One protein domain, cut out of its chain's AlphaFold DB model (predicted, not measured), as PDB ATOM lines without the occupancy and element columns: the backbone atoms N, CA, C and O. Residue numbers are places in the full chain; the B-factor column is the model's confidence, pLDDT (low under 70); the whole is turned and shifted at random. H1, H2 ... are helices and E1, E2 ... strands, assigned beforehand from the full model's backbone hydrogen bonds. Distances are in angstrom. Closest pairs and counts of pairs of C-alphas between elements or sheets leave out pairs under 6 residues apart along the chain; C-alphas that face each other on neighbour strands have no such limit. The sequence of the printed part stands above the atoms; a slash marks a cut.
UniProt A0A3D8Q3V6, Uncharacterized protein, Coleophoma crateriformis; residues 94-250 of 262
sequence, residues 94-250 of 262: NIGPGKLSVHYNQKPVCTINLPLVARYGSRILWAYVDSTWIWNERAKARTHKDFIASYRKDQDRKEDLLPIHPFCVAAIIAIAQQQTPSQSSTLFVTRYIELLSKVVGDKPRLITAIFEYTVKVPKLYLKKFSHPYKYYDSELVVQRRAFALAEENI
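AT A GLANCE: This is residues 94 to 250 of the 262 residues of an uncharacterized protein of Coleophoma crateriformis (UniProt A0A3D8Q3V6). What shape do these atoms make? A strongly twisted sheet of six strands curls round one helix, H3, which makes the core; H1 leads away from the sheet, and residues 143 to 151 and 153 to 162, among them most of H2, stick out. H4 sits beside the last residues of E1, and the hairpin of E4 and E5 reaches out at one end of the longest axis. How is it built along the printed part? The printed part has 157 residues, with six named strands and four named helices in the order E1 E2 E3 H1 H2 H3 E4 E5 H4 E6, and its class is mixed, helices and strands. The sheet is mixed, in the order E1 E2 E3 E4 E5 E6, with E3 and E4 parallel and the other neighbours antiparallel. How large is it? It is compact, with a radius of gyration of the C-alphas of 17.4 A, and spans 56 by 42 by 26 A along its main axes.

HOW THE PARTS SIT: How do the strands join? E1, residues 94 to 104, E2, residues 107 to 120, and E3, residues 123 to 129, form a meander, each strand the antiparallel neighbour of the one before, with two hairpins; N 100 and O 112 are 2.8 A apart, and N 118 and O 126 2.9 A, within hydrogen-bond range. E3 is parallel to E4, residues 184 to 194, at 15 degrees, with N 188 and O 127 within range at 2.8 A. E4 and E5, residues 205 to 216, form an antiparallel hairpin with N 187 and O 213 at 2.9 A, and E5 is antiparallel to the edge strand E6, residues 238 to 244, with N 212 and O 241 at 2.8 A. What stands between E3 and E4? H1, residues 131 to 143, H2, residues 149 to 159, and H3, residues 166 to 178, stand with E3 and E4 in a strand-helix-strand unit, two parallel neighbour strands with helices between. H1 is on the sheet at a height of 10.4 A, over none of the strands, but only just, with 2 of its C-alphas falling on E2. H2 is not on the sheet, and is apart from H1. What does H3 meet? The sheet curls round H3, in two layers with H3 on one face; the closest C-alphas of E1 and H3 are those of Val 102 and Ala 174, 5.1 A apart. H3 and H1 only just touch, with 3 pairs of C-alphas within 8 A, made by residues 167 to 168 and 134 to 137 alone; the closest are those of Ile 134 and Phe 167, 6.8 A, with the lines about perpendicular at 82 degrees. H4, residues 219 to 226, only grazes the sheet with residues 222 to 226, and its C-alpha closest to E1 is that of Phe 225, 4.8 A from that of Tyr 104. How are the helix backbones formed? Every O i to N i+4 pair of H1 is within hydrogen-bond range, against 4 of 7 in H2, 8 of 9 in H3 and 1 of 4 in H4, where 5 of 5 O i to N i+3 pairs are.

IN THESE COORDINATES: Where do the strands run? E1 begins at C-alpha 94, (147.592, 156.027, 189.082), and spans 27.7 A to residue 104, E2 25.6 A from 107 to 120, E4 32.2 A from 184 to 194 and E5 32.3 A from 205 to 216. The shorter E3 holds residues 123 to 129, and E6, residues 238 to 244, ends at C-alpha 244, (144.328, 144.620, 165.898). Which strands bend? E1 bends by 74 degrees at residue 97, E2 by 103 degrees at residue 115 and E5 by 51 degrees at residue 208. Where are the helices? H1, residues 131 to 143, is 18.7 A long, and H3, residues 166 to 178, is 18.8 A long, beginning at C-alpha 166, (131.583, 136.001, 182.072). H2 holds residues 149 to 159 and H4 residues 219 to 226.

THE WHOLE: How far does it reach? The two C-alphas farthest apart are those of Lys 198 and Lys 230, 56.7 A. Is it unbroken? The printed part has no cut, and the link from H4 to E6, 11 residues, is long. Where is the confidence low? The mean pLDDT of the printed part is 75.8, and 54 residues are under 70, among them residues 142 to 162, 192 to 209 and 244 to 250.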
ATOM      1  N   ASN A  94     147.011 157.115 188.304       91.12
ATOM      2  CA  ASN A  94     147.592 156.027 189.082       91.12
ATOM      3  C   ASN A  94     147.209 154.688 188.438       91.12
ATOM      4  O   ASN A  94     146.029 154.319 188.423       91.12
ATOM      5  N   ILE A  95     148.199 153.978 187.896       92.44
ATOM      6  CA  ILE A  95     148.015 152.713 187.184       92.44
ATOM      7  C   ILE A  95     148.690 151.592 187.971       92.44
ATOM      8  O   ILE A  95     149.904 151.535 188.126       92.44
ATOM      9  N   GLY A  96     147.893 150.642 188.444       93.44
ATOM     10  CA  GLY A  96     148.412 149.551 189.261       93.44
ATOM     11  C   GLY A  96     147.388 148.451 189.491       93.44
ATOM     12  O   GLY A  96     146.274 148.533 188.971       93.44
ATOM     13  N   PRO A  97     147.732 147.406 190.260       94.88
ATOM     14  CA  PRO A  97     146.762 146.393 190.647       94.88
ATOM     15  C   PRO A  97     145.578 147.036 191.378       94.88
ATOM     16  O   PRO A  97     145.709 148.036 192.090       94.88
ATOM     17  N   GLY A  98     144.387 146.476 191.188       93.50
ATOM     18  CA  GLY A  98     143.169 147.016 191.777       93.50
ATOM     19  C   GLY A  98     142.320 145.949 192.434       93.50
ATOM     20  O   GLY A  98     142.321 144.798 192.023       93.50
ATOM     21  N   LYS A  99     141.560 146.347 193.451       94.12
ATOM     22  CA  LYS A  99     140.534 145.508 194.064       94.12
ATOM     23  C   LYS A  99     139.189 146.174 193.859       94.12
ATOM     24  O   LYS A  99     139.071 147.370 194.114       94.12
ATOM     25  N   LEU A 100     138.214 145.413 193.380       91.62
ATOM     26  CA  LEU A 100     136.849 145.870 193.180       91.62
ATOM     27  C   LEU A 100     135.886 144.984 193.955       91.62
ATOM     28  O   LEU A 100     135.858 143.777 193.743       91.62
ATOM     29  N   SER A 101     135.062 145.584 194.803       90.38
ATOM     30  CA  SER A 101     133.998 144.865 195.497       90.38
ATOM     31  C   SER A 101     132.730 144.867 194.648       90.38
ATOM     32  O   SER A 101     132.254 145.930 194.240       90.38
ATOM     33  N   VAL A 102     132.175 143.683 194.408       86.88
ATOM     34  CA  VAL A 102     130.833 143.518 193.851       86.88
ATOM     35  C   VAL A 102     129.846 143.492 194.999       86.88
ATOM     36  O   VAL A 102     130.018 142.751 195.969       86.88
ATOM     37  N   HIS A 103     128.795 144.289 194.869       86.06
ATOM     38  CA  HIS A 103     127.727 144.367 195.847       86.06
ATOM     39  C   HIS A 103     126.450 143.739 195.299       86.06
ATOM     40  O   HIS A 103     126.097 143.933 194.134       86.06
ATOM     41  N   TYR A 104     125.737 143.021 196.161       84.56
ATOM     42  CA  TYR A 104     124.402 142.501 195.905       84.56
ATOM     43  C   TYR A 104     123.545 142.677 197.158       84.56
ATOM     44  O   TYR A 104     123.990 142.430 198.275       84.56
ATOM     45  N   ASN A 105     122.323 143.164 196.975       83.06
ATOM     46  CA  ASN A 105     121.437 143.646 198.024       83.06
ATOM     47  C   ASN A 105     122.164 144.550 199.043       83.06
ATOM     48  O   ASN A 105     122.060 144.358 200.249       83.06
ATOM     49  N   GLN A 106     122.974 145.489 198.532       80.81
ATOM     50  CA  GLN A 106     123.809 146.420 199.314       80.81
ATOM     51  C   GLN A 106     124.906 145.768 200.179       80.81
ATOM     52  O   GLN A 106     125.614 146.470 200.893       80.81
ATOM     53  N   LYS A 107     125.103 144.449 200.092       83.81
ATOM     54  CA  LYS A 107     126.160 143.725 200.805       83.81
ATOM     55  C   LYS A 107     127.302 143.368 199.852       83.81
ATOM     56  O   LYS A 107     127.023 143.007 198.705       83.81
ATOM     57  N   PRO A 108     128.571 143.448 200.280       87.31
ATOM     58  CA  PRO A 108     129.679 142.947 199.478       87.31
ATOM     59  C   PRO A 108     129.555 141.424 199.359       87.31
ATOM     60  O   PRO A 108     129.435 140.730 200.367       87.31
ATOM     61  N   VAL A 109     129.558 140.906 198.131       84.44
ATOM     62  CA  VAL A 109     129.429 139.461 197.863       84.44
ATOM     63  C   VAL A 109     130.701 138.843 197.313       84.44
ATOM     64  O   VAL A 109     130.966 137.673 197.567       84.44
ATOM     65  N   CYS A 110     131.511 139.609 196.582       85.12
ATOM     66  CA  CYS A 110     132.823 139.151 196.151       85.12
ATOM     67  C   CYS A 110     133.780 140.317 195.907       85.12
ATOM     68  O   CYS A 110     133.362 141.455 195.685       85.12
ATOM     69  N   THR A 111     135.075 140.005 195.923       90.69
ATOM     70  CA  THR A 111     136.146 140.949 195.604       90.69
ATOM     71  C   THR A 111     136.896 140.457 194.376       90.69
ATOM     72  O   THR A 111     137.520 139.397 194.395       90.69
ATOM     73  N   ILE A 112     136.862 141.254 193.315       91.81
ATOM     74  CA  ILE A 112     137.571 141.025 192.062       91.81
ATOM     75  C   ILE A 112     138.928 141.727 192.152       91.81
ATOM     76  O   ILE A 112     139.006 142.952 192.233       91.81
ATOM     77  N   ASN A 113     140.009 140.949 192.146       94.12
ATOM     78  CA  ASN A 113     141.371 141.483 192.129       94.12
ATOM     79  C   ASN A 113     141.814 141.638 190.679       94.12
ATOM     80  O   ASN A 113     142.100 140.638 190.037       94.12
ATOM     81  N   LEU A 114     141.860 142.854 190.156       93.38
ATOM     82  CA  LEU A 114     142.233 143.129 188.775       93.38
ATOM     83  C   LEU A 114     143.746 143.330 188.626       93.38
ATOM     84  O   LEU A 114     144.343 144.027 189.457       93.38
ATOM     85  N   PRO A 115     144.367 142.795 187.556       93.69
ATOM     86  CA  PRO A 115     145.804 142.931 187.345       93.69
ATOM     87  C   PRO A 115     146.257 144.382 187.171       93.69
ATOM     88  O   PRO A 115     147.300 144.767 187.694       93.69
ATOM     89  N   LEU A 116     145.471 145.184 186.448       94.12
ATOM     90  CA  LEU A 116     145.723 146.604 186.237       94.12
ATOM     91  C   LEU A 116     144.411 147.390 186.249       94.12
ATOM     92  O   LEU A 116     143.419 146.998 185.635       94.12
ATOM     93  N   VAL A 117     144.433 148.528 186.928       93.88
ATOM     94  CA  VAL A 117     143.357 149.510 187.009       93.88
ATOM     95  C   VAL A 117     143.986 150.890 186.939       93.88
ATOM     96  O   VAL A 117     144.918 151.175 187.691       93.88
ATOM     97  N   ALA A 118     143.452 151.743 186.073       91.81
ATOM     98  CA  ALA A 118     143.802 153.153 186.047       91.81
ATOM     99  C   ALA A 118     142.799 153.969 186.845       91.81
ATOM    100  O   ALA A 118     141.579 153.829 186.680       91.81
ATOM    101  N   ARG A 119     143.327 154.847 187.694       90.75
ATOM    102  CA  ARG A 119     142.545 155.741 188.536       90.75
ATOM    103  C   ARG A 119     142.961 157.187 188.344       90.75
ATOM    104  O   ARG A 119     144.143 157.486 188.211       90.75
ATOM    105  N   TYR A 120     141.973 158.067 188.421       86.81
ATOM    106  CA  TYR A 120     142.165 159.502 188.571       86.81
ATOM    107  C   TYR A 120     141.515 159.934 189.886       86.81
ATOM    108  O   TYR A 120     140.287 159.908 190.032       86.81
ATOM    109  N   GLY A 121     142.345 160.238 190.887       86.19
ATOM    110  CA  GLY A 121     141.896 160.335 192.276       86.19
ATOM    111  C   GLY A 121     141.257 159.020 192.746       86.19
ATOM    112  O   GLY A 121     141.841 157.948 192.601       86.19
ATOM    113  N   SER A 122     140.033 159.087 193.273       84.50
ATOM    114  CA  SER A 122     139.256 157.908 193.690       84.50
ATOM    115  C   SER A 122     138.493 157.222 192.550       84.50
ATOM    116  O   SER A 122     137.936 156.142 192.743       84.50
ATOM    117  N   ARG A 123     138.441 157.829 191.358       85.81
ATOM    118  CA  ARG A 123     137.623 157.341 190.242       85.81
ATOM    119  C   ARG A 123     138.392 156.340 189.400       85.81
ATOM    120  O   ARG A 123     139.507 156.614 188.965       85.81
ATOM    121  N   ILE A 124     137.762 155.209 189.107       89.06
ATOM    122  CA  ILE A 124     138.281 154.230 188.150       89.06
ATOM    123  C   ILE A 124     137.976 154.731 186.741       89.06
ATOM    124  O   ILE A 124     136.828 155.055 186.448       89.06
ATOM    125  N   LEU A 125     138.984 154.786 185.874       88.25
ATOM    126  CA  LEU A 125     138.815 155.164 184.469       88.25
ATOM    127  C   LEU A 125     138.616 153.927 183.592       88.25
ATOM    128  O   LEU A 125     137.685 153.856 182.791       88.25
ATOM    129  N   TRP A 126     139.492 152.942 183.765       91.19
ATOM    130  CA  TRP A 126     139.466 151.680 183.040       91.19
ATOM    131  C   TRP A 126     140.220 150.600 183.814       91.19
ATOM    132  O   TRP A 126     140.980 150.881 184.744       91.19
ATOM    133  N   ALA A 127     140.014 149.354 183.406       93.75
ATOM    134  CA  ALA A 127     140.769 148.206 183.884       93.75
ATOM    135  C   ALA A 127     141.326 147.385 182.726       93.75
ATOM    136  O   ALA A 127     140.831 147.462 181.603       93.75
ATOM    137  N   TYR A 128     142.335 146.575 183.018       92.94
ATOM    138  CA  TYR A 128     142.908 145.617 182.090       92.94
ATOM    139  C   TYR A 128     142.970 144.232 182.736       92.94
ATOM    140  O   TYR A 128     143.378 144.096 183.894       92.94
ATOM    141  N   VAL A 129     142.578 143.213 181.972       92.38
ATOM    142  CA  VAL A 129     142.689 141.799 182.343       92.38
ATOM    143  C   VAL A 129     143.412 141.018 181.251       92.38
ATOM    144  O   VAL A 129     143.327 141.333 180.064       92.38
ATOM    145  N   ASP A 130     144.122 139.982 181.676       89.06
ATOM    146  CA  ASP A 130     144.913 139.109 180.818       89.06
ATOM    147  C   ASP A 130     144.420 137.655 180.892       89.06
ATOM    148  O   ASP A 130     143.497 137.318 181.643       89.06
ATOM    149  N   SER A 131     144.998 136.784 180.064       83.50
ATOM    150  CA  SER A 131     144.548 135.391 179.967       83.50
ATOM    151  C   SER A 131     144.849 134.597 181.240       83.50
ATOM    152  O   SER A 131     144.006 133.809 181.673       83.50
ATOM    153  N   THR A 132     145.999 134.838 181.878       87.00
ATOM    154  CA  THR A 132     146.359 134.261 183.183       87.00
ATOM    155  C   THR A 132     145.328 134.622 184.243       87.00
ATOM    156  O   THR A 132     144.906 133.762 185.014       87.00
ATOM    157  N   TRP A 133     144.867 135.871 184.272       90.75
ATOM    158  CA  TRP A 133     143.841 136.302 185.209       90.75
ATOM    159  C   TRP A 133     142.529 135.538 185.015       90.75
ATOM    160  O   TRP A 133     142.008 134.964 185.970       90.75
ATOM    161  N   ILE A 134     142.029 135.464 183.776       86.50
ATOM    162  CA  ILE A 134     140.794 134.730 183.453       86.50
ATOM    163  C   ILE A 134     140.930 133.252 183.843       86.50
ATOM    164  O   ILE A 134     140.015 132.680 184.437       86.50
ATOM    165  N   TRP A 135     142.076 132.637 183.541       84.62
ATOM    166  CA  TRP A 135     142.360 131.251 183.909       84.62
ATOM    167  C   TRP A 135     142.354 131.035 185.426       84.62
ATOM    168  O   TRP A 135     141.750 130.078 185.911       84.62
ATOM    169  N   ASN A 136     142.971 131.940 186.183       87.25
ATOM    170  CA  ASN A 136     143.009 131.860 187.640       87.25
ATOM    171  C   ASN A 136     141.612 132.004 188.255       87.25
ATOM    172  O   ASN A 136     141.274 131.264 189.177       87.25
ATOM    173  N   GLU A 137     140.772 132.902 187.734       86.12
ATOM    174  CA  GLU A 137     139.380 133.024 188.186       86.12
ATOM    175  C   GLU A 137     138.546 131.783 187.822       86.12
ATOM    176  O   GLU A 137     137.805 131.280 188.671       86.12
ATOM    177  N   ARG A 138     138.741 131.197 186.627       79.81
ATOM    178  CA  ARG A 138     138.164 129.883 186.269       79.81
ATOM    179  C   ARG A 138     138.576 128.806 187.273       79.81
ATOM    180  O   ARG A 138     137.729 128.051 187.747       79.81
ATOM    181  N   ALA A 139     139.861 128.724 187.608       80.81
ATOM    182  CA  ALA A 139     140.381 127.729 188.542       80.81
ATOM    183  C   ALA A 139     139.767 127.876 189.945       80.81
ATOM    184  O   ALA A 139     139.307 126.885 190.510       80.81
ATOM    185  N   LYS A 140     139.663 129.106 190.469       79.88
ATOM    186  CA  LYS A 140     139.004 129.386 191.760       79.88
ATOM    187  C   LYS A 140     137.523 129.006 191.754       79.88
ATOM    188  O   LYS A 140     137.028 128.409 192.710       79.88
ATOM    189  N   ALA A 141     136.814 129.309 190.668       73.62
ATOM    190  CA  ALA A 141     135.412 128.926 190.523       73.62
ATOM    191  C   ALA A 141     135.241 127.396 190.496       73.62
ATOM    192  O   ALA A 141     134.301 126.867 191.086       73.62
ATOM    193  N   ARG A 142     136.181 126.663 189.881       69.06
ATOM    194  CA  ARG A 142     136.168 125.189 189.823       69.06
ATOM    195  C   ARG A 142     136.367 124.526 191.186       69.06
ATOM    196  O   ARG A 142     135.793 123.459 191.417       69.06
ATOM    197  N   THR A 143     137.154 125.138 192.074       66.62
ATOM    198  CA  THR A 143     137.417 124.610 193.423       66.62
ATOM    199  C   THR A 143     136.239 124.759 194.387       66.62
ATOM    200  O   THR A 143     136.177 124.025 195.371       66.62
ATOM    201  N   HIS A 144     135.266 125.632 194.098       62.09
ATOM    202  CA  HIS A 144     134.001 125.653 194.832       62.09
ATOM    203  C   HIS A 144     133.167 124.418 194.443       62.09
ATOM    204  O   HIS A 144     132.605 124.328 193.348       62.09
ATOM    205  N   LYS A 145     133.144 123.418 195.333       52.94
ATOM    206  CA  LYS A 145     132.552 122.084 195.114       52.94
ATOM    207  C   LYS A 145     131.038 122.089 194.845       52.94
ATOM    208  O   LYS A 145     130.549 121.132 194.256       52.94
ATOM    209  N   ASP A 146     130.333 123.179 195.147       50.38
ATOM    210  CA  ASP A 146     128.861 123.184 195.185       50.38
ATOM    211  C   ASP A 146     128.172 123.680 193.902       50.38
ATOM    212  O   ASP A 146     126.958 123.556 193.757       50.38
ATOM    213  N   PHE A 147     128.915 124.193 192.915       50.59
ATOM    214  CA  PHE A 147     128.316 124.607 191.639       50.59
ATOM    215  C   PHE A 147     128.252 123.414 190.667       50.59
ATOM    216  O   PHE A 147     129.212 123.133 189.949       50.59
ATOM    217  N   ILE A 148     127.154 122.660 190.769       52.12
ATOM    218  CA  ILE A 148     126.644 121.533 189.960       52.12
ATOM    219  C   ILE A 148     127.561 121.064 188.810       52.12
ATOM    220  O   ILE A 148     127.679 121.711 187.770       52.12
ATOM    221  N   ALA A 149     128.128 119.859 188.945       53.97
ATOM    222  CA  ALA A 149     128.971 119.196 187.941       53.97
ATOM    223  C   ALA A 149     128.315 119.026 186.550       53.97
ATOM    224  O   ALA A 149     129.022 118.966 185.545       53.97
ATOM    225  N   SER A 150     126.979 119.002 186.481       50.00
ATOM    226  CA  SER A 150     126.199 118.989 185.231       50.00
ATOM    227  C   SER A 150     126.238 120.339 184.490       50.00
ATOM    228  O   SER A 150     126.441 120.374 183.278       50.00
ATOM    229  N   TYR A 151     126.190 121.461 185.217       50.09
ATOM    230  CA  TYR A 151     126.238 122.807 184.635       50.09
ATOM    231  C   TYR A 151     127.624 123.114 184.027       50.09
ATOM    232  O   TYR A 151     127.732 123.851 183.053       50.09
ATOM    233  N   ARG A 152     128.686 122.469 184.536       55.56
ATOM    234  CA  ARG A 152     130.088 122.678 184.120       55.56
ATOM    235  C   ARG A 152     130.388 122.241 182.682       55.56
ATOM    236  O   ARG A 152     131.118 122.936 181.985       55.56
ATOM    237  N   LYS A 153     129.843 121.108 182.218       54.12
ATOM    238  CA  LYS A 153     130.154 120.566 180.876       54.12
ATOM    239  C   LYS A 153     129.500 121.361 179.747       54.12
ATOM    240  O   LYS A 153     130.132 121.593 178.717       54.12
ATOM    241  N   ASP A 154     128.261 121.796 179.954       53.44
ATOM    242  CA  ASP A 154     127.531 122.604 178.976       53.44
ATOM    243  C   ASP A 154     127.973 124.067 178.997       53.44
ATOM    244  O   ASP A 154     128.002 124.714 177.949       53.44
ATOM    245  N   GLN A 155     128.349 124.591 180.166       54.34
ATOM    246  CA  GLN A 155     128.812 125.965 180.294       54.34
ATOM    247  C   GLN A 155     130.218 126.154 179.716       54.34
ATOM    248  O   GLN A 155     130.395 127.105 178.969       54.34
ATOM    249  N   ASP A 156     131.172 125.239 179.928       56.72
ATOM    250  CA  ASP A 156     132.509 125.349 179.314       56.72
ATOM    251  C   ASP A 156     132.419 125.370 177.770       56.72
ATOM    252  O   ASP A 156     133.084 126.170 177.116       56.72
ATOM    253  N   ARG A 157     131.523 124.563 177.174       56.25
ATOM    254  CA  ARG A 157     131.261 124.588 175.719       56.25
ATOM    255  C   ARG A 157     130.582 125.873 175.244       56.25
ATOM    256  O   ARG A 157     130.829 126.299 174.121       56.25
ATOM    257  N   LYS A 158     129.705 126.468 176.057       55.72
ATOM    258  CA  LYS A 158     128.965 127.692 175.705       55.72
ATOM    259  C   LYS A 158     129.756 128.966 175.994       55.72
ATOM    260  O   LYS A 158     129.571 129.946 175.286       55.72
ATOM    261  N   GLU A 159     130.646 128.970 176.981       56.69
ATOM    262  CA  GLU A 159     131.471 130.127 177.343       56.69
ATOM    263  C   GLU A 159     132.451 130.504 176.239       56.69
ATOM    264  O   GLU A 159     132.628 131.692 175.973       56.69
ATOM    265  N   ASP A 160     133.018 129.516 175.546       58.88
ATOM    266  CA  ASP A 160     133.877 129.763 174.385       58.88
ATOM    267  C   ASP A 160     133.084 130.296 173.170       58.88
ATOM    268  O   ASP A 160     133.671 130.874 172.253       58.88
ATOM    269  N   LEU A 161     131.749 130.161 173.174       61.16
ATOM    270  CA  LEU A 161     130.846 130.740 172.169       61.16
ATOM    271  C   LEU A 161     130.380 132.158 172.532       61.16
ATOM    272  O   LEU A 161     129.825 132.854 171.678       61.16
ATOM    273  N   LEU A 162     130.580 132.607 173.777       67.12
ATOM    274  CA  LEU A 162     130.158 133.942 174.186       67.12
ATOM    275  C   LEU A 162     131.084 135.013 173.587       67.12
ATOM    276  O   LEU A 162     132.308 134.868 173.576       67.12
ATOM    277  N   PRO A 163     130.532 136.158 173.145       71.19
ATOM    278  CA  PRO A 163     131.331 137.241 172.573       71.19
ATOM    279  C   PRO A 163     132.245 137.927 173.600       71.19
ATOM    280  O   PRO A 163     133.162 138.651 173.199       71.19
ATOM    281  N   ILE A 164     131.985 137.726 174.896       79.19
ATOM    282  CA  ILE A 164     132.762 138.213 176.037       79.19
ATOM    283  C   ILE A 164     132.720 137.168 177.163       79.19
ATOM    284  O   ILE A 164     131.676 136.580 177.438       79.19
ATOM    285  N   HIS A 165     133.850 136.962 177.841       81.88
ATOM    286  CA  HIS A 165     133.937 136.017 178.953       81.88
ATOM    287  C   HIS A 165     133.104 136.495 180.169       81.88
ATOM    288  O   HIS A 165     133.225 137.664 180.546       81.88
ATOM    289  N   PRO A 166     132.354 135.624 180.878       82.50
ATOM    290  CA  PRO A 166     131.583 136.001 182.072       82.50
ATOM    291  C   PRO A 166     132.372 136.758 183.158       82.50
ATOM    292  O   PRO A 166     131.916 137.796 183.630       82.50
ATOM    293  N   PHE A 167     133.593 136.330 183.508       86.31
ATOM    294  CA  PHE A 167     134.468 137.096 184.416       86.31
ATOM    295  C   PHE A 167     134.785 138.523 183.943       86.31
ATOM    296  O   PHE A 167     134.888 139.428 184.768       86.31
ATOM    297  N   CYS A 168     134.894 138.759 182.630       87.19
ATOM    298  CA  CYS A 168     135.061 140.113 182.094       87.19
ATOM    299  C   CYS A 168     133.789 140.947 182.308       87.19
ATOM    300  O   CYS A 168     133.873 142.108 182.698       87.19
ATOM    301  N   VAL A 169     132.605 140.349 182.126       85.50
ATOM    302  CA  VAL A 169     131.320 141.002 182.431       85.50
ATOM    303  C   VAL A 169     131.230 141.350 183.919       85.50
ATOM    304  O   VAL A 169     130.886 142.480 184.263       85.50
ATOM    305  N   ALA A 170     131.605 140.422 184.805       87.12
ATOM    306  CA  ALA A 170     131.634 140.656 186.247       87.12
ATOM    307  C   ALA A 170     132.578 141.810 186.626       87.12
ATOM    308  O   ALA A 170     132.195 142.684 187.403       87.12
ATOM    309  N   ALA A 171     133.774 141.865 186.031       90.38
ATOM    310  CA  ALA A 171     134.711 142.969 186.224       90.38
ATOM    311  C   ALA A 171     134.111 144.314 185.782       90.38
ATOM    312  O   ALA A 171     134.197 145.291 186.520       90.38
ATOM    313  N   ILE A 172     133.453 144.365 184.620       89.25
ATOM    314  CA  ILE A 172     132.802 145.588 184.130       89.25
ATOM    315  C   ILE A 172     131.686 146.046 185.074       89.25
ATOM    316  O   ILE A 172     131.599 147.232 185.387       89.25
ATOM    317  N   ILE A 173     130.852 145.124 185.560       87.31
ATOM    318  CA  ILE A 173     129.795 145.440 186.528       87.31
ATOM    319  C   ILE A 173     130.404 145.981 187.825       87.31
ATOM    320  O   ILE A 173     129.919 146.980 188.354       87.31
ATOM    321  N   ALA A 174     131.485 145.370 188.317       90.12
ATOM    322  CA  ALA A 174     132.175 145.820 189.522       90.12
ATOM    323  C   ALA A 174     132.737 147.244 189.373       90.12
ATOM    324  O   ALA A 174     132.632 148.046 190.300       90.12
ATOM    325  N   ILE A 175     133.288 147.575 188.197       90.50
ATOM    326  CA  ILE A 175     133.718 148.942 187.865       90.50
ATOM    327  C   ILE A 175     132.508 149.880 187.893       90.50
ATOM    328  O   ILE A 175     132.545 150.911 188.560       90.50
ATOM    329  N   ALA A 176     131.421 149.508 187.217       87.94
ATOM    330  CA  ALA A 176     130.226 150.335 187.104       87.94
ATOM    331  C   ALA A 176     129.554 150.628 188.453       87.94
ATOM    332  O   ALA A 176     129.043 151.725 188.655       87.94
ATOM    333  N   GLN A 177     129.572 149.674 189.388       87.31
ATOM    334  CA  GLN A 177     129.044 149.861 190.744       87.31
ATOM    335  C   GLN A 177     129.830 150.895 191.562       87.31
ATOM    336  O   GLN A 177     129.277 151.484 192.487       87.31
ATOM    337  N   GLN A 178     131.104 151.112 191.233       86.38
ATOM    338  CA  GLN A 178     131.989 152.058 191.920       86.38
ATOM    339  C   GLN A 178     132.119 153.396 191.180       86.38
ATOM    340  O   GLN A 178     132.745 154.328 191.683       86.38
ATOM    341  N   GLN A 179     131.536 153.505 189.987       82.69
ATOM    342  CA  GLN A 179     131.503 154.727 189.194       82.69
ATOM    343  C   GLN A 179     130.196 155.497 189.405       82.69
ATOM    344  O   GLN A 179     129.183 154.975 189.875       82.69
ATOM    345  N   THR A 180     130.200 156.777 189.030       73.94
ATOM    346  CA  THR A 180     128.971 157.575 189.024       73.94
ATOM    347  C   THR A 180     128.000 157.012 187.976       73.94
ATOM    348  O   THR A 180     128.431 156.711 186.858       73.94
ATOM    349  N   PRO A 181     126.690 156.894 188.276       67.44
ATOM    350  CA  PRO A 181     125.717 156.400 187.308       67.44
ATOM    351  C   PRO A 181     125.796 157.176 185.989       67.44
ATOM    352  O   PRO A 181     125.846 158.404 185.997       67.44
ATOM    353  N   SER A 182     125.731 156.466 184.860       66.62
ATOM    354  CA  SER A 182     125.856 157.000 183.487       66.62
ATOM    355  C   SER A 182     127.278 157.238 182.972       66.62
ATOM    356  O   SER A 182     127.414 157.575 181.791       66.62
ATOM    357  N   GLN A 183     128.319 157.032 183.785       77.44
ATOM    358  CA  GLN A 183     129.688 156.938 183.274       77.44
ATOM    359  C   GLN A 183     129.896 155.629 182.508       77.44
ATOM    360  O   GLN A 183     129.257 154.611 182.779       77.44
ATOM    361  N   SER A 184     130.780 155.678 181.515       82.50
ATOM    362  CA  SER A 184     131.185 154.494 180.771       82.50
ATOM    363  C   SER A 184     132.273 153.745 181.533       82.50
ATOM    364  O   SER A 184     133.327 154.298 181.842       82.50
ATOM    365  N   SER A 185     132.029 152.468 181.788       85.88
ATOM    366  CA  SER A 185     133.016 151.529 182.304       85.88
ATOM    367  C   SER A 185     133.760 150.904 181.131       85.88
ATOM    368  O   SER A 185     133.135 150.464 180.164       85.88
ATOM    369  N   THR A 186     135.090 150.868 181.208       87.38
ATOM    370  CA  THR A 186     135.938 150.348 180.128       87.38
ATOM    371  C   THR A 186     136.852 149.245 180.649       87.38
ATOM    372  O   THR A 186     137.539 149.428 181.657       87.38
ATOM    373  N   LEU A 187     136.866 148.110 179.953       89.44
ATOM    374  CA  LEU A 187     137.723 146.964 180.234       89.44
ATOM    375  C   LEU A 187     138.535 146.605 178.988       89.44
ATOM    376  O   LEU A 187     137.969 146.361 177.924       89.44
ATOM    377  N   PHE A 188     139.850 146.515 179.141       87.69
ATOM    378  CA  PHE A 188     140.761 146.041 178.109       87.69
ATOM    379  C   PHE A 188     141.130 144.576 178.347       87.69
ATOM    380  O   PHE A 188     141.402 144.173 179.477       87.69
ATOM    381  N   VAL A 189     141.140 143.784 177.277       85.06
ATOM    382  CA  VAL A 189     141.444 142.349 177.307       85.06
ATOM    383  C   VAL A 189     142.401 142.013 176.174       85.06
ATOM    384  O   VAL A 189     142.107 142.288 175.012       85.06
ATOM    385  N   THR A 190     143.531 141.385 176.476       81.00
ATOM    386  CA  THR A 190     144.446 140.872 175.447       81.00
ATOM    387  C   THR A 190     143.970 139.546 174.877       81.00
ATOM    388  O   THR A 190     143.501 138.662 175.594       81.00
ATOM    389  N   ARG A 191     144.125 139.386 173.558       72.31
ATOM    390  CA  ARG A 191     143.959 138.103 172.878       72.31
ATOM    391  C   ARG A 191     145.267 137.650 172.260       72.31
ATOM    392  O   ARG A 191     145.926 138.388 171.523       72.31
ATOM    393  N   TYR A 192     145.559 136.383 172.500       68.81
ATOM    394  CA  TYR A 192     146.706 135.685 171.953       68.81
ATOM    395  C   TYR A 192     146.288 134.776 170.794       68.81
ATOM    396  O   TYR A 192     145.198 134.201 170.823       68.81
ATOM    397  N   ILE A 193     147.160 134.619 169.797       55.94
ATOM    398  CA  ILE A 193     147.110 133.495 168.852       55.94
ATOM    399  C   ILE A 193     148.273 132.564 169.173       55.94
ATOM    400  O   ILE A 193     149.403 133.019 169.350       55.94
ATOM    401  N   GLU A 194     147.984 131.266 169.251       55.66
ATOM    402  CA  GLU A 194     149.013 130.229 169.266       55.66
ATOM    403  C   GLU A 194     149.620 130.114 167.872       55.66
ATOM    404  O   GLU A 194     148.943 129.773 166.903       55.66
ATOM    405  N   LEU A 195     150.908 130.410 167.771       53.69
ATOM    406  CA  LEU A 195     151.680 130.148 166.575       53.69
ATOM    407  C   LEU A 195     151.967 128.646 166.510       53.69
ATOM    408  O   LEU A 195     152.343 128.018 167.504       53.69
ATOM    409  N   LEU A 196     151.790 128.068 165.324       48.41
ATOM    410  CA  LEU A 196     152.143 126.677 165.064       48.41
ATOM    411  C   LEU A 196     153.661 126.521 165.211       48.41
ATOM    412  O   LEU A 196     154.429 126.933 164.346       48.41
ATOM    413  N   SER A 197     154.093 125.937 166.326       47.84
ATOM    414  CA  SER A 197     155.481 125.544 166.554       47.84
ATOM    415  C   SER A 197     155.647 124.061 166.274       47.84
ATOM    416  O   SER A 197     154.820 123.247 166.680       47.84
ATOM    417  N   LYS A 198     156.734 123.718 165.577       45.31
ATOM    418  CA  LYS A 198     157.159 122.330 165.354       45.31
ATOM    419  C   LYS A 198     157.838 121.718 166.586       45.31
ATOM    420  O   LYS A 198     158.128 120.528 166.582       45.31
ATOM    421  N   VAL A 199     158.102 122.517 167.623       47.88
ATOM    422  CA  VAL A 199     158.721 122.056 168.868       47.88
ATOM    423  C   VAL A 199     157.620 121.600 169.824       47.88
ATOM    424  O   VAL A 199     156.756 122.384 170.223       47.88
ATOM    425  N   VAL A 200     157.633 120.310 170.161       43.75
ATOM    426  CA  VAL A 200     156.681 119.683 171.085       43.75
ATOM    427  C   VAL A 200     156.838 120.323 172.469       43.75
ATOM    428  O   VAL A 200     157.920 120.301 173.042       43.75
ATOM    429  N   GLY A 201     155.760 120.913 172.995       51.94
ATOM    430  CA  GLY A 201     155.708 121.498 174.344       51.94
ATOM    431  C   GLY A 201     155.821 123.025 174.417       51.94
ATOM    432  O   GLY A 201     155.346 123.610 175.388       51.94
ATOM    433  N   ASP A 202     156.333 123.695 173.378       54.50
ATOM    434  CA  ASP A 202     156.443 125.159 173.351       54.50
ATOM    435  C   ASP A 202     155.722 125.758 172.142       54.50
ATOM    436  O   ASP A 202     156.285 125.926 171.055       54.50
ATOM    437  N   LYS A 203     154.432 126.064 172.335       54.91
ATOM    438  CA  LYS A 203     153.645 126.847 171.379       54.91
ATOM    439  C   LYS A 203     153.810 128.338 171.705       54.91
ATOM    440  O   LYS A 203     153.270 128.806 172.717       54.91
ATOM    441  N   PRO A 204     154.525 129.118 170.877       56.41
ATOM    442  CA  PRO A 204     154.628 130.551 171.065       56.41
ATOM    443  C   PRO A 204     153.246 131.177 170.908       56.41
ATOM    444  O   PRO A 204     152.434 130.749 170.090       56.41
ATOM    445  N   ARG A 205     152.973 132.195 171.719       59.38
ATOM    446  CA  ARG A 205     151.720 132.944 171.690       59.38
ATOM    447  C   ARG A 205     152.052 134.392 171.397       59.38
ATOM    448  O   ARG A 205     152.851 134.979 172.119       59.38
ATOM    449  N   LEU A 206     151.449 134.939 170.352       60.91
ATOM    450  CA  LEU A 206     151.606 136.335 169.965       60.91
ATOM    451  C   LEU A 206     150.360 137.109 170.400       60.91
ATOM    452  O   LEU A 206     149.245 136.634 170.162       60.91
ATOM    453  N   ILE A 207     150.521 138.281 171.025       64.44
ATOM    454  CA  ILE A 207     149.391 139.202 171.211       64.44
ATOM    455  C   ILE A 207     148.969 139.647 169.817       64.44
ATOM    456  O   ILE A 207     149.775 140.164 169.055       64.44
ATOM    457  N   THR A 208     147.709 139.431 169.471       63.69
ATOM    458  CA  THR A 208     147.200 139.736 168.121       63.69
ATOM    459  C   THR A 208     146.185 140.854 168.124       63.69
ATOM    460  O   THR A 208     146.043 141.579 167.142       63.69
ATOM    461  N   ALA A 209     145.494 141.025 169.246       69.06
ATOM    462  CA  ALA A 209     144.584 142.127 169.439       69.06
ATOM    463  C   ALA A 209     144.460 142.471 170.917       69.06
ATOM    464  O   ALA A 209     144.548 141.603 171.792       69.06
ATOM    465  N   ILE A 210     144.161 143.737 171.172       78.75
ATOM    466  CA  ILE A 210     143.602 144.195 172.438       78.75
ATOM    467  C   ILE A 210     142.133 144.507 172.177       78.75
ATOM    468  O   ILE A 210     141.802 145.322 171.318       78.75
ATOM    469  N   PHE A 211     141.233 143.837 172.885       83.31
ATOM    470  CA  PHE A 211     139.816 144.162 172.869       83.31
ATOM    471  C   PHE A 211     139.514 145.198 173.934       83.31
ATOM    472  O   PHE A 211     139.907 145.051 175.084       83.31
ATOM    473  N   GLU A 212     138.771 146.217 173.545       86.81
ATOM    474  CA  GLU A 212     138.135 147.152 174.452       86.81
ATOM    475  C   GLU A 212     136.657 146.806 174.541       86.81
ATOM    476  O   GLU A 212     135.948 146.758 173.532       86.81
ATOM    477  N   TYR A 213     136.199 146.579 175.762       85.88
ATOM    478  CA  TYR A 213     134.795 146.448 176.092       85.88
ATOM    479  C   TYR A 213     134.367 147.704 176.835       85.88
ATOM    480  O   TYR A 213     134.847 147.978 177.936       85.88
ATOM    481  N   THR A 214     133.464 148.466 176.234       86.69
ATOM    482  CA  THR A 214     132.899 149.672 176.832       86.69
ATOM    483  C   THR A 214     131.436 149.429 177.147       86.69
ATOM    484  O   THR A 214     130.674 148.930 176.317       86.69
ATOM    485  N   VAL A 215     131.022 149.811 178.350       84.06
ATOM    486  CA  VAL A 215     129.641 149.663 178.802       84.06
ATOM    487  C   VAL A 215     129.195 150.949 179.465       84.06
ATOM    488  O   VAL A 215     129.826 151.433 180.397       84.06
ATOM    489  N   LYS A 216     128.075 151.502 179.005       84.62
ATOM    490  CA  LYS A 216     127.382 152.575 179.715       84.62
ATOM    491  C   LYS A 216     126.283 151.939 180.548       84.62
ATOM    492  O   LYS A 216     125.193 151.704 180.037       84.62
ATOM    493  N   VAL A 217     126.580 151.615 181.805       76.81
ATOM    494  CA  VAL A 217     125.623 150.901 182.656       76.81
ATOM    495  C   VAL A 217     124.515 151.862 183.100       76.81
ATOM    496  O   VAL A 217     124.796 152.836 183.809       76.81
ATOM    497  N   PRO A 218     123.247 151.633 182.709       80.69
ATOM    498  CA  PRO A 218     122.151 152.484 183.149       80.69
ATOM    499  C   PRO A 218     121.972 152.396 184.665       80.69
ATOM    500  O   PRO A 218     122.103 151.323 185.256       80.69
ATOM    501  N   LYS A 219     121.556 153.498 185.302       83.31
ATOM    502  CA  LYS A 219     121.201 153.492 186.735       83.31
ATOM    503  C   LYS A 219     120.154 152.417 187.049       83.31
ATOM    504  O   LYS A 219     120.223 151.784 188.097       83.31
ATOM    505  N   LEU A 220     119.210 152.199 186.129       83.56
ATOM    506  CA  LEU A 220     118.188 151.160 186.244       83.56
ATOM    507  C   LEU A 220     118.796 149.753 186.301       83.56
ATOM    508  O   LEU A 220     118.364 148.945 187.112       83.56
ATOM    509  N   TYR A 221     119.845 149.497 185.515       82.81
ATOM    510  CA  TYR A 221     120.551 148.218 185.530       82.81
ATOM    511  C   TYR A 221     121.265 147.970 186.853       82.81
ATOM    512  O   TYR A 221     121.132 146.899 187.435       82.81
ATOM    513  N   LEU A 222     121.951 148.978 187.399       82.00
ATOM    514  CA  LEU A 222     122.601 148.843 188.707       82.00
ATOM    515  C   LEU A 222     121.596 148.568 189.837       82.00
ATOM    516  O   LEU A 222     121.932 147.864 190.790       82.00
ATOM    517  N   LYS A 223     120.341 149.031 189.713       84.06
ATOM    518  CA  LYS A 223     119.290 148.712 190.691       84.06
ATOM    519  C   LYS A 223     118.958 147.219 190.761       84.06
ATOM    520  O   LYS A 223     118.469 146.818 191.812       84.06
ATOM    521  N   LYS A 224     119.268 146.393 189.748       81.69
ATOM    522  CA  LYS A 224     119.177 144.919 189.843       81.69
ATOM    523  C   LYS A 224     119.986 144.369 191.004       81.69
ATOM    524  O   LYS A 224     119.554 143.462 191.699       81.69
ATOM    525  N   PHE A 225     121.155 144.948 191.232       82.38
ATOM    526  CA  PHE A 225     122.046 144.488 192.282       82.38
ATOM    527  C   PHE A 225     121.615 145.003 193.646       82.38
ATOM    528  O   PHE A 225     121.910 144.361 194.638       82.38
ATOM    529  N   SER A 226     120.899 146.124 193.736       82.44
ATOM    530  CA  SER A 226     120.389 146.632 195.018       82.44
ATOM    531  C   SER A 226     118.997 146.098 195.372       82.44
ATOM    532  O   SER A 226     118.707 145.918 196.545       82.44
ATOM    533  N   HIS A 227     118.138 145.864 194.376       80.69
ATOM    534  CA  HIS A 227     116.729 145.477 194.523       80.69
ATOM    535  C   HIS A 227     116.355 144.419 193.460       80.69
ATOM    536  O   HIS A 227     115.574 144.706 192.544       80.69
ATOM    537  N   PRO A 228     116.912 143.201 193.552       66.81
ATOM    538  CA  PRO A 228     116.855 142.190 192.490       66.81
ATOM    539  C   PRO A 228     115.435 141.796 192.082       66.81
ATOM    540  O   PRO A 228     115.154 141.660 190.895       66.81
ATOM    541  N   TYR A 229     114.510 141.727 193.040       68.94
ATOM    542  CA  TYR A 229     113.116 141.344 192.793       68.94
ATOM    543  C   TYR A 229     112.271 142.422 192.093       68.94
ATOM    544  O   TYR A 229     111.144 142.146 191.703       68.94
ATOM    545  N   LYS A 230     112.782 143.654 191.945       71.38
ATOM    546  CA  LYS A 230     112.029 144.783 191.364       71.38
ATOM    547  C   LYS A 230     112.464 145.177 189.951       71.38
ATOM    548  O   LYS A 230     111.708 145.860 189.274       71.38
ATOM    549  N   TYR A 231     113.671 144.815 189.512       65.38
ATOM    550  CA  TYR A 231     114.280 145.402 188.305       65.38
ATOM    551  C   TYR A 231     114.853 144.365 187.327       65.38
ATOM    552  O   TYR A 231     115.891 144.610 186.727       65.38
ATOM    553  N   TYR A 232     114.210 143.213 187.137       65.12
ATOM    554  CA  TYR A 232     114.788 142.054 186.440       65.12
ATOM    555  C   TYR A 232     114.966 142.195 184.905       65.12
ATOM    556  O   TYR A 232     115.843 141.527 184.356       65.12
ATOM    557  N   ASP A 233     114.293 143.134 184.229       64.31
ATOM    558  CA  ASP A 233     114.282 143.224 182.748       64.31
ATOM    559  C   ASP A 233     115.268 144.219 182.108       64.31
ATOM    560  O   ASP A 233     115.293 144.390 180.895       64.31
ATOM    561  N   SER A 234     116.132 144.897 182.868       68.00
ATOM    562  CA  SER A 234     117.071 145.844 182.241       68.00
ATOM    563  C   SER A 234     118.229 145.137 181.516       68.00
ATOM    564  O   SER A 234     119.006 144.416 182.149       68.00
ATOM    565  N   GLU A 235     118.418 145.394 180.229       73.62
ATOM    566  CA  GLU A 235     119.526 144.829 179.451       73.62
ATOM    567  C   GLU A 235     120.860 145.559 179.682       73.62
ATOM    568  O   GLU A 235     120.898 146.751 180.009       73.62
ATOM    569  N   LEU A 236     121.972 144.833 179.504       76.44
ATOM    570  CA  LEU A 236     123.323 145.394 179.493       76.44
ATOM    571  C   LEU A 236     123.850 145.407 178.061       76.44
ATOM    572  O   LEU A 236     124.150 144.355 177.501       76.44
ATOM    573  N   VAL A 237     124.018 146.593 177.486       80.50
ATOM    574  CA  VAL A 237     124.596 146.727 176.146       80.50
ATOM    575  C   VAL A 237     126.107 146.885 176.265       80.50
ATOM    576  O   VAL A 237     126.599 147.903 176.759       80.50
ATOM    577  N   VAL A 238     126.842 145.872 175.803       81.38
ATOM    578  CA  VAL A 238     128.308 145.874 175.778       81.38
ATOM    579  C   VAL A 238     128.799 146.176 174.372       81.38
ATOM    580  O   VAL A 238     128.554 145.414 173.441       81.38
ATOM    581  N   GLN A 239     129.525 147.281 174.220       86.62
ATOM    582  CA  GLN A 239     130.211 147.601 172.976       86.62
ATOM    583  C   GLN A 239     131.597 146.971 172.995       86.62
ATOM    584  O   GLN A 239     132.346 147.139 173.954       86.62
ATOM    585  N   ARG A 240     131.942 146.256 171.925       85.44
ATOM    586  CA  ARG A 240     133.254 145.637 171.746       85.44
ATOM    587  C   ARG A 240     133.972 146.298 170.583       85.44
ATOM    588  O   ARG A 240     133.444 146.353 169.475       85.44
ATOM    589  N   ARG A 241     135.205 146.724 170.821       82.69
ATOM    590  CA  ARG A 241     136.133 147.204 169.799       82.69
ATOM    591  C   ARG A 241     137.399 146.360 169.823       82.69
ATOM    592  O   ARG A 241     137.859 145.956 170.886       82.69
ATOM    593  N   ALA A 242     137.952 146.073 168.652       78.81
ATOM    594  CA  ALA A 242     139.222 145.376 168.515       78.81
ATOM    595  C   ALA A 242     140.297 146.360 168.051       78.81
ATOM    596  O   ALA A 242     140.122 147.025 167.032       78.81
ATOM    597  N   PHE A 243     141.407 146.421 168.774       70.12
ATOM    598  CA  PHE A 243     142.651 147.015 168.308       70.12
ATOM    599  C   PHE A 243     143.526 145.874 167.813       70.12
ATOM    600  O   PHE A 243     144.212 145.221 168.602       70.12
ATOM    601  N   ALA A 244     143.427 145.575 166.517       64.81
ATOM    602  CA  ALA A 244     144.328 144.620 165.898       64.81
ATOM    603  C   ALA A 244     145.752 145.178 165.973       64.81
ATOM    604  O   ALA A 244     146.003 146.336 165.623       64.81
ATOM    605  N   LEU A 245     146.688 144.343 166.406       61.94
ATOM    606  CA  LEU A 245     148.108 144.627 166.260       61.94
ATOM    607  C   LEU A 245     148.490 144.319 164.809       61.94
ATOM    608  O   LEU A 245     149.155 143.334 164.513       61.94
ATOM    609  N   ALA A 246     147.954 145.125 163.890       51.03
ATOM    610  CA  ALA A 246     148.382 145.168 162.500       51.03
ATOM    611  C   ALA A 246     149.809 145.739 162.417       51.03
ATOM    612  O   ALA A 246     150.276 146.371 163.367       51.03
ATOM    613  N   GLU A 247     150.478 145.550 161.274       50.91
ATOM    614  CA  GLU A 247     151.868 145.978 161.017       50.91
ATOM    615  C   GLU A 247     152.190 147.408 161.472       50.91
ATOM    616  O   GLU A 247     153.302 147.694 161.899       50.91
ATOM    617  N   GLU A 248     151.207 148.302 161.423       50.59
ATOM    618  CA  GLU A 248     151.315 149.709 161.812       50.59
ATOM    619  C   GLU A 248     151.456 149.963 163.322       50.59
ATOM    620  O   GLU A 248     152.040 150.970 163.711       50.59
ATOM    621  N   ASN A 249     150.986 149.051 164.178       52.97
ATOM    622  CA  ASN A 249     151.077 149.183 165.637       52.97
ATOM    623  C   ASN A 249     152.281 148.424 166.220       52.97
ATOM    624  O   ASN A 249     152.654 148.646 167.370       52.97
ATOM    625  N   ILE A 250     152.918 147.551 165.434       57.88
ATOM    626  CA  ILE A 250     154.072 146.744 165.856       57.88
ATOM    627  C   ILE A 250     155.264 147.598 166.318       57.88
ATOM    628  O   ILE A 250     155.833 147.254 167.355       57.88
TER     629      ILE A 250